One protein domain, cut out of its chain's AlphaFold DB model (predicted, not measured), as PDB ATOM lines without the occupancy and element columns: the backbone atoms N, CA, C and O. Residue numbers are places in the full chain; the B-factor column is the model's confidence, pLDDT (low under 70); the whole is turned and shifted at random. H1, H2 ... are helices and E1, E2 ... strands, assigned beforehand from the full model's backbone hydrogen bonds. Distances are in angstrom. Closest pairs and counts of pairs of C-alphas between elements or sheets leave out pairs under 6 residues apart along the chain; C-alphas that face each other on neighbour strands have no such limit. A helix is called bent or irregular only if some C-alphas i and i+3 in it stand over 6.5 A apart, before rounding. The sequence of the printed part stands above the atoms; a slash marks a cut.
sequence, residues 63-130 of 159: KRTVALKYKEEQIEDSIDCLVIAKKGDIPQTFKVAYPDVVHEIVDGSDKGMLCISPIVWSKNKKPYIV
ATOM      1  N   LYS A  63     -22.133  14.524 -10.042       96.75
ATOM      2  CA  LYS A  63     -22.667  13.170 -10.245       96.75
ATOM      3  C   LYS A  63     -24.068  13.173 -10.834       96.75
ATOM      4  O   LYS A  63     -24.936  13.889 -10.336       96.75
ATOM      5  N   ARG A  64     -24.302  12.331 -11.841       97.31
ATOM      6  CA  ARG A  64     -25.632  12.017 -12.382       97.31
ATOM      7  C   ARG A  64     -25.730  10.534 -12.711       97.31
ATOM      8  O   ARG A  64     -24.736   9.915 -13.088       97.31
ATOM      9  N   THR A  65     -26.942   9.998 -12.621       97.62
ATOM     10  CA  THR A  65     -27.275   8.674 -13.151       97.62
ATOM     11  C   THR A  65     -27.552   8.798 -14.641       97.62
ATOM     12  O   THR A  65     -28.396   9.596 -15.065       97.62
ATOM     13  N   VAL A  66     -26.826   8.027 -15.442       97.31
ATOM     14  CA  VAL A  66     -26.877   8.107 -16.902       97.31
ATOM     15  C   VAL A  66     -27.045   6.729 -17.523       97.31
ATOM     16  O   VAL A  66     -26.597   5.731 -16.965       97.31
ATOM     17  N   ALA A  67     -27.638   6.686 -18.712       96.12
ATOM     18  CA  ALA A  67     -27.629   5.505 -19.560       96.12
ATOM     19  C   ALA A  67     -26.299   5.423 -20.326       96.12
ATOM     20  O   ALA A  67     -26.073   6.192 -21.267       96.12
ATOM     21  N   LEU A  68     -25.434   4.484 -19.939       95.56
ATOM     22  CA  LEU A  68     -24.203   4.152 -20.652       95.56
ATOM     23  C   LEU A  68     -24.416   2.994 -21.633       95.56
ATOM     24  O   LEU A  68     -25.188   2.067 -21.385       95.56
ATOM     25  N   LYS A  69     -23.617   2.982 -22.704       91.38
ATOM     26  CA  LYS A  69     -23.479   1.832 -23.604       91.38
ATOM     27  C   LYS A  69     -22.244   1.004 -23.241       91.38
ATOM     28  O   LYS A  69     -21.114   1.502 -23.281       91.38
ATOM     29  N   TYR A  70     -22.441  -0.279 -22.942       89.81
ATOM     30  CA  TYR A  70     -21.365  -1.259 -22.793       89.81
ATOM     31  C   TYR A  70     -21.580  -2.410 -23.768       89.81
ATOM     32  O   TYR A  70     -22.467  -3.236 -23.581       89.81
ATOM     33  N   LYS A  71     -20.742  -2.491 -24.808       86.69
ATOM     34  CA  LYS A  71     -20.956  -3.428 -25.922       86.69
ATOM     35  C   LYS A  71     -22.349  -3.197 -26.539       86.69
ATOM     36  O   LYS A  71     -22.600  -2.108 -27.054       86.69
ATOM     37  N   GLU A  72     -23.232  -4.186 -26.466       85.31
ATOM     38  CA  GLU A  72     -24.610  -4.149 -26.975       85.31
ATOM     39  C   GLU A  72     -25.646  -3.955 -25.853       85.31
ATOM     40  O   GLU A  72     -26.842  -3.911 -26.117       85.31
ATOM     41  N   GLU A  73     -25.192  -3.798 -24.606       89.88
ATOM     42  CA  GLU A  73     -26.039  -3.605 -23.429       89.88
ATOM     43  C   GLU A  73     -26.132  -2.111 -23.072       89.88
ATOM     44  O   GLU A  73     -25.147  -1.363 -23.159       89.88
ATOM     45  N   GLN A  74     -27.316  -1.687 -22.624       91.25
ATOM     46  CA  GLN A  74     -27.521  -0.395 -21.974       91.25
ATOM     47  C   GLN A  74     -27.492  -0.602 -20.459       91.25
ATOM     48  O   GLN A  74     -28.219  -1.441 -19.930       91.25
ATOM     49  N   ILE A  75     -26.629   0.143 -19.773       94.19
ATOM     50  CA  ILE A  75     -26.416   0.047 -18.327       94.19
ATOM     51  C   ILE A  75     -26.639   1.428 -17.728       94.19
ATOM     52  O   ILE A  75     -26.065   2.404 -18.208       94.19
ATOM     53  N   GLU A  76     -27.442   1.512 -16.675       95.69
ATOM     54  CA  GLU A  76     -27.590   2.738 -15.894       95.69
ATOM     55  C   GLU A  76     -26.589   2.737 -14.739       95.69
ATOM     56  O   GLU A  76     -26.532   1.785 -13.961       95.69
ATOM     57  N   ASP A  77     -25.771   3.783 -14.643       96.31
ATOM     58  CA  ASP A  77     -24.801   3.942 -13.554       96.31
ATOM     59  C   ASP A  77     -24.593   5.430 -13.236       96.31
ATOM     60  O   ASP A  77     -24.884   6.314 -14.049       96.31
ATOM     61  N   SER A  78     -24.079   5.712 -12.041       95.94
ATOM     62  CA  SER A  78     -23.734   7.059 -11.605       95.94
ATOM     63  C   SER A  78     -22.293   7.389 -11.989       95.94
ATOM     64  O   SER A  78     -21.348   6.774 -11.495       95.94
ATOM     65  N   ILE A  79     -22.111   8.442 -12.785       96.62
ATOM     66  CA  ILE A  79     -20.791   8.987 -13.146       96.62
ATOM     67  C   ILE A  79     -20.731  10.487 -12.859       96.62
ATOM     68  O   ILE A  79     -21.773  11.134 -12.743       96.62
ATOM     69  N   ASP A  80     -19.529  11.058 -12.763       97.38
ATOM     70  CA  ASP A  80     -19.391  12.517 -12.743       97.38
ATOM     71  C   ASP A  80     -19.529  13.079 -14.167       97.38
ATOM     72  O   ASP A  80     -18.824  12.689 -15.098       97.38
ATOM     73  N   CYS A  81     -20.465  14.004 -14.334       97.75
ATOM     74  CA  CYS A  81     -20.686  14.741 -15.562       97.75
ATOM     75  C   CYS A  81     -19.812  15.988 -15.576       97.75
ATOM     76  O   CYS A  81     -20.017  16.905 -14.779       97.75
ATOM     77  N   LEU A  82     -18.857  16.018 -16.504       98.31
ATOM     78  CA  LEU A  82     -17.972  17.156 -16.749       98.31
ATOM     79  C   LEU A  82     -18.735  18.353 -17.324       98.31
ATOM     80  O   LEU A  82     -18.459  19.495 -16.972       98.31
ATOM     81  N   VAL A  83     -19.701  18.090 -18.208       98.00
ATOM     82  CA  VAL A  83     -20.625  19.093 -18.745       98.00
ATOM     83  C   VAL A  83     -22.024  18.499 -18.802       98.00
ATOM     84  O   VAL A  83     -22.208  17.376 -19.273       98.00
ATOM     85  N   ILE A  84     -23.007  19.276 -18.354       97.62
ATOM     86  CA  ILE A  84     -24.428  18.983 -18.535       97.62
ATOM     87  C   ILE A  84     -24.940  19.905 -19.640       97.62
ATOM     88  O   ILE A  84     -24.831  21.124 -19.533       97.62
ATOM     89  N   ALA A  85     -25.462  19.323 -20.716       97.25
ATOM     90  CA  ALA A  85     -25.902  20.047 -21.905       97.25
ATOM     91  C   ALA A  85     -27.371  19.749 -22.216       97.25
ATOM     92  O   ALA A  85     -27.855  18.635 -21.993       97.25
ATOM     93  N   LYS A  86     -28.098  20.722 -22.774       96.19
ATOM     94  CA  LYS A  86     -29.444  20.448 -23.291       96.19
ATOM     95  C   LYS A  86     -29.320  19.605 -24.560       96.19
ATOM     96  O   LYS A  86     -28.355  19.729 -25.311       96.19
ATOM     97  N   LYS A  87     -30.337  18.791 -24.857       90.12
ATOM     98  CA  LYS A  87     -30.375  17.956 -26.077       90.12
ATOM     99  C   LYS A  87     -30.202  18.748 -27.383       90.12
ATOM    100  O   LYS A  87     -29.762  18.167 -28.364       90.12
ATOM    101  N   GLY A  88     -30.547  20.037 -27.401       91.06
ATOM    102  CA  GLY A  88     -30.369  20.911 -28.568       91.06
ATOM    103  C   GLY A  88     -28.955  21.483 -28.739       91.06
ATOM    104  O   GLY A  88     -28.614  21.910 -29.837       91.06
ATOM    105  N   ASP A  89     -28.125  21.472 -27.691       93.69
ATOM    106  CA  ASP A  89     -26.791  22.096 -27.718       93.69
ATOM    107  C   ASP A  89     -25.737  21.188 -28.378       93.69
ATOM    108  O   ASP A  89     -24.697  21.653 -28.863       93.69
ATOM    109  N   ILE A  90     -26.016  19.881 -28.401       95.06
ATOM    110  CA  ILE A  90     -25.163  18.829 -28.952       95.06
ATOM    111  C   ILE A  90     -25.889  18.167 -30.131       95.06
ATOM    112  O   ILE A  90     -27.053  17.789 -29.987       95.06
ATOM    113  N   PRO A  91     -25.230  17.974 -31.289       94.06
ATOM    114  CA  PRO A  91     -25.827  17.261 -32.414       94.06
ATOM    115  C   PRO A  91     -26.331  15.871 -32.009       94.06
ATOM    116  O   PRO A  91     -25.595  15.092 -31.407       94.06
ATOM    117  N   GLN A  92     -27.565  15.516 -32.382       87.06
ATOM    118  CA  GLN A  92     -28.162  14.225 -32.000       87.06
ATOM    119  C   GLN A  92     -27.334  13.019 -32.472       87.06
ATOM    120  O   GLN A  92     -27.252  12.003 -31.782       87.06
ATOM    121  N   THR A  93     -26.657  13.152 -33.616       93.31
ATOM    122  CA  THR A  93     -25.760  12.128 -34.168       93.31
ATOM    123  C   THR A  93     -24.572  11.825 -33.255       93.31
ATOM    124  O   THR A  93     -24.059  10.710 -33.291       93.31
ATOM    125  N   PHE A  94     -24.160  12.756 -32.387       94.69
ATOM    126  CA  PHE A  94     -23.004  12.563 -31.506       94.69
ATOM    127  C   PHE A  94     -23.268  11.537 -30.405       94.69
ATOM    128  O   PHE A  94     -22.326  10.886 -29.967       94.69
ATOM    129  N   LYS A  95     -24.528  11.312 -30.009       91.69
ATOM    130  CA  LYS A  95     -24.870  10.210 -29.091       91.69
ATOM    131  C   LYS A  95     -24.542   8.844 -29.704       91.69
ATOM    132  O   LYS A  95     -24.123   7.931 -29.001       91.69
ATOM    133  N   VAL A  96     -24.722   8.711 -31.019       91.56
ATOM    134  CA  VAL A  96     -24.447   7.471 -31.758       91.56
ATOM    135  C   VAL A  96     -22.974   7.374 -32.147       91.56
ATOM    136  O   VAL A  96     -22.394   6.299 -32.025       91.56
ATOM    137  N   ALA A  97     -22.373   8.482 -32.589       94.31
ATOM    138  CA  ALA A  97     -20.978   8.530 -33.021       94.31
ATOM    139  C   ALA A  97     -19.989   8.438 -31.849       94.31
ATOM    140  O   ALA A  97     -18.950   7.808 -31.978       94.31
ATOM    141  N   TYR A  98     -20.316   9.023 -30.693       96.19
ATOM    142  CA  TYR A  98     -19.435   9.084 -29.522       96.19
ATOM    143  C   TYR A  98     -20.131   8.542 -28.261       96.19
ATOM    144  O   TYR A  98     -20.265   9.259 -27.262       96.19
ATOM    145  N   PRO A  99     -20.568   7.267 -28.268       94.31
ATOM    146  CA  PRO A  99     -21.336   6.673 -27.171       94.31
ATOM    147  C   PRO A  99     -20.505   6.485 -25.894       94.31
ATOM    148  O   PRO A  99     -21.038   6.166 -24.838       94.31
ATOM    149  N   ASP A 100     -19.184   6.648 -25.976       94.69
ATOM    150  CA  ASP A 100     -18.273   6.632 -24.838       94.69
ATOM    151  C   ASP A 100     -18.071   8.013 -24.193       94.69
ATOM    152  O   ASP A 100     -17.349   8.115 -23.200       94.69
ATOM    153  N   VAL A 101     -18.703   9.057 -24.742       97.44
ATOM    154  CA  VAL A 101     -18.598  10.447 -24.275       97.44
ATOM    155  C   VAL A 101     -19.964  11.082 -24.016       97.44
ATOM    156  O   VAL A 101     -20.099  11.835 -23.057       97.44
ATOM    157  N   VAL A 102     -20.964  10.817 -24.861       97.38
ATOM    158  CA  VAL A 102     -22.289  11.449 -24.785       97.38
ATOM    159  C   VAL A 102     -23.302  10.481 -24.186       97.38
ATOM    160  O   VAL A 102     -23.698   9.513 -24.834       97.38
ATOM    161  N   HIS A 103     -23.774  10.792 -22.980       96.56
ATOM    162  CA  HIS A 103     -24.679   9.933 -22.213       96.56
ATOM    163  C   HIS A 103     -25.979  10.664 -21.899       96.56
ATOM    164  O   HIS A 103     -25.987  11.875 -21.686       96.56
ATOM    165  N   GLU A 104     -27.094   9.944 -21.860       96.81
ATOM    166  CA  GLU A 104     -28.379  10.529 -21.470       96.81
ATOM    167  C   GLU A 104     -28.559  10.443 -19.957       96.81
ATOM    168  O   GLU A 104     -28.370   9.376 -19.381       96.81
ATOM    169  N   ILE A 105     -28.933  11.554 -19.323       97.62
ATOM    170  CA  ILE A 105     -29.272  11.586 -17.899       97.62
ATOM    171  C   ILE A 105     -30.688  11.029 -17.734       97.62
ATOM    172  O   ILE A 105     -31.635  11.536 -18.342       97.62
ATOM    173  N   VAL A 106     -30.830   9.983 -16.920       97.06
ATOM    174  CA  VAL A 106     -32.082   9.211 -16.791       97.06
ATOM    175  C   VAL A 106     -32.870   9.519 -15.518       97.06
ATOM    176  O   VAL A 106     -34.057   9.192 -15.440       97.06
ATOM    177  N   ASP A 107     -32.247  10.204 -14.562       91.75
ATOM    178  CA  ASP A 107     -32.816  10.494 -13.246       91.75
ATOM    179  C   ASP A 107     -32.483  11.921 -12.766       91.75
ATOM    180  O   ASP A 107     -31.562  12.569 -13.271       91.75
ATOM    181  N   GLY A 108     -33.237  12.409 -11.781       90.75
ATOM    182  CA  GLY A 108     -33.054  13.710 -11.142       90.75
ATOM    183  C   GLY A 108     -33.624  14.900 -11.922       90.75
ATOM    184  O   GLY A 108     -34.364  14.754 -12.896       90.75
ATOM    185  N   SER A 109     -33.274  16.112 -11.476       90.75
ATOM    186  CA  SER A 109     -33.750  17.383 -12.054       90.75
ATOM    187  C   SER A 109     -33.323  17.598 -13.505       90.75
ATOM    188  O   SER A 109     -34.012  18.281 -14.254       90.75
ATOM    189  N   ASP A 110     -32.201  16.994 -13.897       94.50
ATOM    190  CA  ASP A 110     -31.605  17.135 -15.226       94.50
ATOM    191  C   ASP A 110     -32.004  15.974 -16.153       94.50
ATOM    192  O   ASP A 110     -31.381  15.752 -17.194       94.50
ATOM    193  N   LYS A 111     -33.030  15.196 -15.784       95.31
ATOM    194  CA  LYS A 111     -33.522  14.080 -16.594       95.31
ATOM    195  C   LYS A 111     -33.856  14.540 -18.012       95.31
ATOM    196  O   LYS A 111     -34.563  15.521 -18.231       95.31
ATOM    197  N   GLY A 112     -33.359  13.791 -18.991       93.06
ATOM    198  CA  GLY A 112     -33.506  14.119 -20.404       93.06
ATOM    199  C   GLY A 112     -32.495  15.147 -20.920       93.06
ATOM    200  O   GLY A 112     -32.527  15.442 -22.114       93.06
ATOM    201  N   MET A 113     -31.586  15.659 -20.087       97.19
ATOM    202  CA  MET A 113     -30.377  16.357 -20.533       97.19
ATOM    203  C   MET A 113     -29.263  15.355 -20.882       97.19
ATOM    204  O   MET A 113     -29.400  14.141 -20.707       97.19
ATOM    205  N   LEU A 114     -28.159  15.867 -21.423       97.75
ATOM    206  CA  LEU A 114     -26.986  15.082 -21.786       97.75
ATOM    207  C   LEU A 114     -25.856  15.318 -20.789       97.75
ATOM    208  O   LEU A 114     -25.537  16.453 -20.450       97.75
ATOM    209  N   CYS A 115     -25.218  14.230 -20.382       97.94
ATOM    210  CA  CYS A 115     -23.964  14.214 -19.655       97.94
ATOM    211  C   CYS A 115     -22.827  13.997 -20.654       97.94
ATOM    212  O   CYS A 115     -22.762  12.957 -21.312       97.94
ATOM    213  N   ILE A 116     -21.935  14.975 -20.785       98.31
ATOM    214  CA  ILE A 116     -20.785  14.900 -21.686       98.31
ATOM    215  C   ILE A 116     -19.557  14.581 -20.846       98.31
ATOM    216  O   ILE A 116     -19.082  15.425 -20.086       98.31
ATOM    217  N   SER A 117     -19.077  13.341 -20.904       98.25
ATOM    218  CA  SER A 117     -17.953  12.854 -20.097       98.25
ATOM    219  C   SER A 117     -17.306  11.629 -20.731       98.25
ATOM    220  O   SER A 117     -17.991  10.628 -20.952       98.25
ATOM    221  N   PRO A 118     -15.991  11.655 -21.011       97.81
ATOM    222  CA  PRO A 118     -15.316  10.511 -21.595       97.81
ATOM    223  C   PRO A 118     -15.143   9.418 -20.540       97.81
ATOM    224  O   PRO A 118     -14.459   9.610 -19.532       97.81
ATOM    225  N   ILE A 119     -15.726   8.246 -20.794       96.44
ATOM    226  CA  ILE A 119     -15.647   7.102 -19.885       96.44
ATOM    227  C   ILE A 119     -14.850   5.937 -20.465       96.44
ATOM    228  O   ILE A 119     -14.646   5.773 -21.675       96.44
ATOM    229  N   VAL A 120     -14.415   5.073 -19.561       94.50
ATOM    230  CA  VAL A 120     -13.831   3.767 -19.839       94.50
ATOM    231  C   VAL A 120     -14.412   2.749 -18.879       94.50
ATOM    232  O   VAL A 120     -14.736   3.051 -17.735       94.50
ATOM    233  N   TRP A 121     -14.515   1.516 -19.356       93.81
ATOM    234  CA  TRP A 121     -15.008   0.401 -18.568       93.81
ATOM    235  C   TRP A 121     -13.843  -0.348 -17.933       93.81
ATOM    236  O   TRP A 121     -12.846  -0.662 -18.589       93.81
ATOM    237  N   SER A 122     -13.961  -0.632 -16.641       91.94
ATOM    238  CA  SER A 122     -13.066  -1.557 -15.951       91.94
ATOM    239  C   SER A 122     -13.383  -3.011 -16.327       91.94
ATOM    240  O   SER A 122     -14.429  -3.311 -16.905       91.94
ATOM    241  N   LYS A 123     -12.494  -3.942 -15.951       89.25
ATOM    242  CA  LYS A 123     -12.719  -5.387 -16.145       89.25
ATOM    243  C   LYS A 123     -14.003  -5.882 -15.464       89.25
ATOM    244  O   LYS A 123     -14.635  -6.802 -15.969       89.25
ATOM    245  N   ASN A 124     -14.420  -5.222 -14.384       90.44
ATOM    246  CA  ASN A 124     -15.605  -5.576 -13.601       90.44
ATOM    247  C   ASN A 124     -16.872  -4.854 -14.091       90.44
ATOM    248  O   ASN A 124     -17.794  -4.655 -13.310       90.44
ATOM    249  N   LYS A 125     -16.898  -4.390 -15.350       91.00
ATOM    250  CA  LYS A 125     -17.998  -3.600 -15.933       91.00
ATOM    251  C   LYS A 125     -18.362  -2.327 -15.142       91.00
ATOM    252  O   LYS A 125     -19.469  -1.834 -15.278       91.00
ATOM    253  N   LYS A 126     -17.445  -1.755 -14.355       93.38
ATOM    254  CA  LYS A 126     -17.659  -0.452 -13.698       93.38
ATOM    255  C   LYS A 126     -17.115   0.685 -14.570       93.38
ATOM    256  O   LYS A 126     -15.924   0.596 -14.917       93.38
ATOM    257  N   PRO A 127     -17.913   1.707 -14.929       95.69
ATOM    258  CA  PRO A 127     -17.438   2.855 -15.681       95.69
ATOM    259  C   PRO A 127     -16.613   3.779 -14.781       95.69
ATOM    260  O   PRO A 127     -16.827   3.874 -13.573       95.69
ATOM    261  N   TYR A 128     -15.638   4.456 -15.371       94.94
ATOM    262  CA  TYR A 128     -14.893   5.528 -14.722       94.94
ATOM    263  C   TYR A 128     -14.492   6.584 -15.747       94.94
ATOM    264  O   TYR A 128     -14.290   6.282 -16.927       94.94
ATOM    265  N   ILE A 129     -14.378   7.826 -15.284       96.44
ATOM    266  CA  ILE A 129     -13.975   8.956 -16.118       96.44
ATOM    267  C   ILE A 129     -12.505   8.822 -16.482       96.44
ATOM    268  O   ILE A 129     -11.662   8.415 -15.676       96.44
ATOM    269  N   VAL A 130     -12.191   9.169 -17.723       96.94
ATOM    270  CA  VAL A 130     -10.822   9.162 -18.217       96.94
ATOM    271  C   VAL A 130     -10.011  10.251 -17.523       96.94
ATOM    272  O   VAL A 130     -10.348  11.432 -17.582       96.94
TER     273      VAL A 130
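AT A GLANCE: This is residues 63 to 130 of the 159 residues of an uncharacterized protein of Sulfurisphaera tokodaii (strain DSM 16993 / JCM 10545 / NBRC 100140 / 7) (UniProt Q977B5). One strongly twisted five-strand sheet folds back on itself: the long, bent hairpin E1 and E2 faces the short strands E5 and E3, with E4 as the hinge. The small hairpin E6 and E7 lies beside E2, and one short helix, H1, grazes the sheet. The printed part has 68 residues, in the order E1 E2 E3 H1 E4 E5 E6 E7, and is mostly strand; the large sheet runs E2 E1 E4 E5 E3, all antiparallel. It is compact, with a radius of gyration of the C-alphas of 11.0 A and spans of 34 by 25 by 20 A.

HOW THE PARTS SIT: E1, residues 63 to 70, and E2, residues 73 to 81, form a hairpin, with N 66 and O 77 2.9 A apart. E1 bends by 61 degrees at residue 67, E2 by 72 degrees at residue 78. E4, residues 102 to 105, is staggered: residues 104 to 105 pair with E1, where N 67 and O 104 are 2.9 A apart, and residues 102 to 104 with E5, residues 114 to 116, where N 103 and O 115 are 2.9 A apart. E3, residues 83 to 85, is E5's other neighbour, with N 85 and O 114 2.9 A apart. Across the fold, the closest C-alphas of E2 and E5 are those of Cys 81 and Cys 115, 5.3 A apart. H1, residues 93 to 97, only grazes the sheet with residues 94 to 96; its O i to N i+4 pair is within hydrogen-bond range. E3, H1 and E4 make a split strand-helix-strand unit, two strands of one sheet with a helix between them along the chain and E5 between them in the sheet, and its crossover is right-handed. E6, residues 119 to 121, and E7, residues 127 to 129, form a hairpin, with N 120 and O 128 2.9 A apart. The closest C-alphas of E7 and E2 are those of Tyr 128 and Ile 79, 7.0 A.

IN THESE COORDINATES: E1 begins at C-alpha 63 (-22.667, 13.170, -10.245) and measures 19.2 A; E2 measures 20.7 A. E4 measures 9.8 A, and E7 ends at C-alpha 129 (-13.975, 8.956, -16.118).

THE WHOLE: The C-alphas of Gly 88 and Lys 123, the two farthest apart, are 34.0 A apart. The printed part has no cut and no long link, and no printed residue is under 70 in pLDDT.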